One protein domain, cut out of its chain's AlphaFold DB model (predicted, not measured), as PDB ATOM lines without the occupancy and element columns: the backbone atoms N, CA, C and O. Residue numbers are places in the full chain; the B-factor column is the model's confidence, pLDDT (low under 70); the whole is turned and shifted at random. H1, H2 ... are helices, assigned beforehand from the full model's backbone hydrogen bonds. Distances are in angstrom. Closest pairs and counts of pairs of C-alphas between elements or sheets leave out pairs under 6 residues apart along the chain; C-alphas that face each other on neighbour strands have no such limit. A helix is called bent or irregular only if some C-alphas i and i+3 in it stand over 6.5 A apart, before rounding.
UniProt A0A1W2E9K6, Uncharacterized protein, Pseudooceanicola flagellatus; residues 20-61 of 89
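Overview. This is residues 20 to 61 of the 89 residues of an uncharacterized protein of Pseudooceanicola flagellatus (UniProt A0A1W2E9K6). Three helices make an open, rounded frame: the long H1 forms one side, H3 lies across the gap from it, and the short H2 packs on H1. After H1 the chain folds back through residues 33 to 39 to reach H2, and residues 45 to 50 then lead over to H3, which touches no helix. The printed part has 42 residues with three named helices, in the order H1, H2, H3, and no named strand; its class is all helix. The whole is compact, with a radius of gyration of the C-alphas of 9.4 A, and the C-alphas span 22 by 19 by 14 A.

Along the chain. H1 covers residues 20 to 32 and is 18.4 A long from its first C-alpha, at (-16.002, -13.945, 29.584), to its last. It is irregular: C-alphas 25 and 28 are 7.1 A apart. H2 covers residues 40 to 44, 6.5 A, with C-alpha 40 at (-8.512, -17.583, 36.881). H3 covers residues 51 to 59, 12.2 A, and ends with C-alpha 59 at (-17.552, -28.795, 44.239).

Arrangement. H1 and H2 touch, with 9 pairs of C-alphas within 8 A. Their closest C-alphas are those of Leu 24 and Pro 40, 5.8 A apart, and their centres are 8.9 A apart. H1 and H3 are apart. H2 and H3 are also apart. In H2 and H3 every O i to N i+4 pair is within hydrogen-bond range; in H1, 7 of 9 are.

Size, cuts and confidence. The two C-alphas farthest apart are those of Arg 21 and Arg 60, at 24.2 A. The printed part has no cut. Its links, H1 to H2 with 7 residues and H2 to H3 with 6, are short. The mean pLDDT of the printed part is 87.3, and no printed residue is under 70.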
ATOM      1  N   GLU A  20     -17.065 -13.067  29.104       90.50
ATOM      2  CA  GLU A  20     -16.002 -13.945  29.584       90.50
ATOM      3  C   GLU A  20     -15.017 -13.163  30.444       90.50
ATOM      4  O   GLU A  20     -14.679 -13.610  31.541       90.50
ATOM      5  N   ARG A  21     -14.630 -11.950  30.031       90.94
ATOM      6  CA  ARG A  21     -13.792 -11.081  30.865       90.94
ATOM      7  C   ARG A  21     -14.423 -10.813  32.231       90.94
ATOM      8  O   ARG A  21     -13.737 -10.893  33.244       90.94
ATOM      9  N   VAL A  22     -15.731 -10.545  32.286       89.81
ATOM     10  CA  VAL A  22     -16.439 -10.303  33.560       89.81
ATOM     11  C   VAL A  22     -16.466 -11.566  34.423       89.81
ATOM     12  O   VAL A  22     -16.266 -11.485  35.637       89.81
ATOM     13  N   GLN A  23     -16.675 -12.735  33.815       87.94
ATOM     14  CA  GLN A  23     -16.609 -14.018  34.514       87.94
ATOM     15  C   GLN A  23     -15.226 -14.260  35.135       87.94
ATOM     16  O   GLN A  23     -15.156 -14.724  36.272       87.94
ATOM     17  N   LEU A  24     -14.142 -13.929  34.432       89.44
ATOM     18  CA  LEU A  24     -12.776 -14.103  34.936       89.44
ATOM     19  C   LEU A  24     -12.402 -13.071  36.006       89.44
ATOM     20  O   LEU A  24     -11.720 -13.415  36.967       89.44
ATOM     21  N   GLU A  25     -12.878 -11.831  35.878       90.94
ATOM     22  CA  GLU A  25     -12.614 -10.763  36.850       90.94
ATOM     23  C   GLU A  25     -13.356 -10.975  38.174       90.94
ATOM     24  O   GLU A  25     -12.795 -10.743  39.241       90.94
ATOM     25  N   VAL A  26     -14.618 -11.408  38.120       91.00
ATOM     26  CA  VAL A  26     -15.501 -11.463  39.300       91.00
ATOM     27  C   VAL A  26     -15.654 -12.884  39.845       91.00
ATOM     28  O   VAL A  26     -15.942 -13.078  41.027       91.00
ATOM     29  N   GLY A  27     -15.467 -13.900  39.003       89.25
ATOM     30  CA  GLY A  27     -15.629 -15.307  39.362       89.25
ATOM     31  C   GLY A  27     -14.828 -15.743  40.594       89.25
ATOM     32  O   GLY A  27     -15.442 -16.352  41.477       89.25
ATOM     33  N   PRO A  28     -13.525 -15.407  40.721       89.62
ATOM     34  CA  PRO A  28     -12.720 -15.769  41.890       89.62
ATOM     35  C   PRO A  28     -13.311 -15.234  43.202       89.62
ATOM     36  O   PRO A  28     -13.461 -15.978  44.171       89.62
ATOM     37  N   ASP A  29     -13.754 -13.975  43.207       91.06
ATOM     38  CA  ASP A  29     -14.361 -13.340  44.380       91.06
ATOM     39  C   ASP A  29     -15.704 -13.973  44.760       91.06
ATOM     40  O   ASP A  29     -16.075 -14.019  45.937       91.06
ATOM     41  N   VAL A  30     -16.462 -14.458  43.776       90.44
ATOM     42  CA  VAL A  30     -17.744 -15.130  44.017       90.44
ATOM     43  C   VAL A  30     -17.523 -16.490  44.664       90.44
ATOM     44  O   VAL A  30     -18.159 -16.782  45.675       90.44
ATOM     45  N   VAL A  31     -16.625 -17.314  44.121       87.56
ATOM     46  CA  VAL A  31     -16.365 -18.664  44.647       87.56
ATOM     47  C   VAL A  31     -15.633 -18.633  45.995       87.56
ATOM     48  O   VAL A  31     -15.885 -19.493  46.842       87.56
ATOM     49  N   ALA A  32     -14.840 -17.587  46.257       89.19
ATOM     50  CA  ALA A  32     -14.201 -17.344  47.552       89.19
ATOM     51  C   ALA A  32     -15.210 -17.208  48.699       89.19
ATOM     52  O   ALA A  32     -14.954 -17.673  49.811       89.19
ATOM     53  N   ARG A  33     -16.407 -16.662  48.437       90.44
ATOM     54  CA  ARG A  33     -17.487 -16.570  49.440       90.44
ATOM     55  C   ARG A  33     -18.012 -17.934  49.890       90.44
ATOM     56  O   ARG A  33     -18.660 -18.013  50.929       90.44
ATOM     57  N   PHE A  34     -17.727 -18.987  49.128       87.25
ATOM     58  CA  PHE A  34     -18.093 -20.369  49.434       87.25
ATOM     59  C   PHE A  34     -16.896 -21.209  49.914       87.25
ATOM     60  O   PHE A  34     -17.032 -22.417  50.078       87.25
ATOM     61  N   GLY A  35     -15.734 -20.589  50.159       86.56
ATOM     62  CA  GLY A  35     -14.536 -21.270  50.662       86.56
ATOM     63  C   GLY A  35     -13.635 -21.885  49.584       86.56
ATOM     64  O   GLY A  35     -12.710 -22.624  49.923       86.56
ATOM     65  N   PHE A  36     -13.869 -21.583  48.303       85.94
ATOM     66  CA  PHE A  36     -13.013 -22.032  47.203       85.94
ATOM     67  C   PHE A  36     -12.007 -20.950  46.809       85.94
ATOM     68  O   PHE A  36     -12.372 -19.794  46.624       85.94
ATOM     69  N   SER A  37     -10.750 -21.338  46.607       85.00
ATOM     70  CA  SER A  37      -9.710 -20.469  46.049       85.00
ATOM     71  C   SER A  37      -9.316 -21.005  44.677       85.00
ATOM     72  O   SER A  37      -8.428 -21.848  44.570       85.00
ATOM     73  N   LEU A  38     -10.025 -20.567  43.634       82.81
ATOM     74  CA  LEU A  38      -9.808 -21.034  42.263       82.81
ATOM     75  C   LEU A  38      -8.932 -20.037  41.492       82.81
ATOM     76  O   LEU A  38      -9.215 -18.837  41.542       82.81
ATOM     77  N   PRO A  39      -7.913 -20.503  40.756       83.31
ATOM     78  CA  PRO A  39      -7.136 -19.632  39.888       83.31
ATOM     79  C   PRO A  39      -7.969 -19.228  38.649       83.31
ATOM     80  O   PRO A  39      -8.822 -20.011  38.214       83.31
ATOM     81  N   PRO A  40      -7.760 -18.034  38.058       82.62
ATOM     82  CA  PRO A  40      -8.512 -17.583  36.881       82.62
ATOM     83  C   PRO A  40      -8.484 -18.578  35.711       82.62
ATOM     84  O   PRO A  40      -9.509 -18.811  35.075       82.62
ATOM     85  N   GLU A  41      -7.357 -19.258  35.495       85.62
ATOM     86  CA  GLU A  41      -7.166 -20.256  34.436       85.62
ATOM     87  C   GLU A  41      -8.098 -21.470  34.604       85.62
ATOM     88  O   GLU A  41      -8.448 -22.154  33.641       85.62
ATOM     89  N   PHE A  42      -8.545 -21.757  35.832       86.31
ATOM     90  CA  PHE A  42      -9.566 -22.776  36.065       86.31
ATOM     91  C   PHE A  42     -10.941 -22.311  35.576       86.31
ATOM     92  O   PHE A  42     -11.688 -23.104  35.005       86.31
ATOM     93  N   LEU A  43     -11.269 -21.033  35.770       87.19
ATOM     94  CA  LEU A  43     -12.543 -20.451  35.347       87.19
ATOM     95  C   LEU A  43     -12.642 -20.324  33.824       87.19
ATOM     96  O   LEU A  43     -13.737 -20.471  33.285       87.19
ATOM     97  N   GLU A  44     -11.516 -20.136  33.128       87.75
ATOM     98  CA  GLU A  44     -11.451 -20.182  31.658       87.75
ATOM     99  C   GLU A  44     -11.938 -21.530  31.112       87.75
ATOM    100  O   GLU A  44     -12.651 -21.590  30.113       87.75
ATOM    101  N   ARG A  45     -11.636 -22.631  31.810       86.94
ATOM    102  CA  ARG A  45     -12.073 -23.981  31.417       86.94
ATOM    103  C   ARG A  45     -13.566 -24.227  31.635       86.94
ATOM    104  O   ARG A  45     -14.080 -25.240  31.167       86.94
ATOM    105  N   LEU A  46     -14.246 -23.335  32.354       87.19
ATOM    106  CA  LEU A  46     -15.690 -23.385  32.572       87.19
ATOM    107  C   LEU A  46     -16.464 -22.569  31.527       87.19
ATOM    108  O   LEU A  46     -17.693 -22.602  31.530       87.19
ATOM    109  N   VAL A  47     -15.784 -21.847  30.628       85.38
ATOM    110  CA  VAL A  47     -16.436 -21.136  29.519       85.38
ATOM    111  C   VAL A  47     -17.157 -22.146  28.620       85.38
ATOM    112  O   VAL A  47     -16.599 -23.171  28.231       85.38
ATOM    113  N   GLY A  48     -18.434 -21.881  28.333       82.81
ATOM    114  CA  GLY A  48     -19.307 -22.789  27.579       82.81
ATOM    115  C   GLY A  48     -19.847 -23.987  28.375       82.81
ATOM    116  O   GLY A  48     -20.664 -24.742  27.850       82.81
ATOM    117  N   VAL A  49     -19.448 -24.165  29.641       87.25
ATOM    118  CA  VAL A  49     -20.011 -25.186  30.537       87.25
ATOM    119  C   VAL A  49     -21.282 -24.646  31.188       87.25
ATOM    120  O   VAL A  49     -21.354 -23.484  31.590       87.25
ATOM    121  N   THR A  50     -22.308 -25.490  31.328       87.81
ATOM    122  CA  THR A  50     -23.543 -25.066  31.995       87.81
ATOM    123  C   THR A  50     -23.262 -24.691  33.447       87.81
ATOM    124  O   THR A  50     -22.412 -25.279  34.115       87.81
ATOM    125  N   ARG A  51     -24.029 -23.742  33.988       85.88
ATOM    126  CA  ARG A  51     -23.856 -23.284  35.372       85.88
ATOM    127  C   ARG A  51     -23.885 -24.427  36.400       85.88
ATOM    128  O   ARG A  51     -23.133 -24.389  37.370       85.88
ATOM    129  N   MET A  52     -24.753 -25.422  36.208       88.62
ATOM    130  CA  MET A  52     -24.871 -26.558  37.130       88.62
ATOM    131  C   MET A  52     -23.677 -27.505  37.025       88.62
ATOM    132  O   MET A  52     -23.177 -27.965  38.050       88.62
ATOM    133  N   ASP A  53     -23.187 -27.760  35.814       89.50
ATOM    134  CA  ASP A  53     -22.003 -28.597  35.614       89.50
ATOM    135  C   ASP A  53     -20.744 -27.905  36.132       89.50
ATOM    136  O   ASP A  53     -19.940 -28.530  36.820       89.50
ATOM    137  N   ALA A  54     -20.624 -26.595  35.918       88.69
ATOM    138  CA  ALA A  54     -19.563 -25.783  36.495       88.69
ATOM    139  C   ALA A  54     -19.557 -25.870  38.030       88.69
ATOM    140  O   ALA A  54     -18.512 -26.114  38.630       88.69
ATOM    141  N   ALA A  55     -20.723 -25.760  38.676       88.94
ATOM    142  CA  ALA A  55     -20.836 -25.908  40.128       88.94
ATOM    143  C   ALA A  55     -20.425 -27.309  40.614       88.94
ATOM    144  O   ALA A  55     -19.740 -27.425  41.629       88.94
ATOM    145  N   ARG A  56     -20.786 -28.372  39.880       89.06
ATOM    146  CA  ARG A  56     -20.347 -29.747  40.186       89.06
ATOM    147  C   ARG A  56     -18.835 -29.904  40.056       89.06
ATOM    148  O   ARG A  56     -18.220 -30.531  40.910       89.06
ATOM    149  N   ILE A  57     -18.244 -29.342  39.003       88.69
ATOM    150  CA  ILE A  57     -16.797 -29.375  38.767       88.69
ATOM    151  C   ILE A  57     -16.060 -28.642  39.894       88.69
ATOM    152  O   ILE A  57     -15.112 -29.190  40.448       88.69
ATOM    153  N   ILE A  58     -16.534 -27.456  40.291       87.00
ATOM    154  CA  ILE A  58     -15.978 -26.693  41.420       87.00
ATOM    155  C   ILE A  58     -16.117 -27.473  42.732       87.00
ATOM    156  O   ILE A  58     -15.155 -27.578  43.482       87.00
ATOM    157  N   GLY A  59     -17.285 -28.061  42.998       85.62
ATOM    158  CA  GLY A  59     -17.552 -28.795  44.239       85.62
ATOM    159  C   GLY A  59     -16.703 -30.056  44.436       85.62
ATOM    160  O   GLY A  59     -16.624 -30.561  45.552       85.62
ATOM    161  N   ARG A  60     -16.047 -30.561  43.383       84.12
ATOM    162  CA  ARG A  60     -15.066 -31.657  43.481       84.12
ATOM    163  C   ARG A  60     -13.706 -31.194  44.015       84.12
ATOM    164  O   ARG A  60     -12.894 -32.035  44.385       84.12
ATOM    165  N   VAL A  61     -13.456 -29.886  44.062       74.25
ATOM    166  CA  VAL A  61     -12.237 -29.302  44.628       74.25
ATOM    167  C   VAL A  61     -12.431 -29.161  46.141       74.25
ATOM    168  O   VAL A  61     -13.381 -28.505  46.564       74.25
TER     169      VAL A  61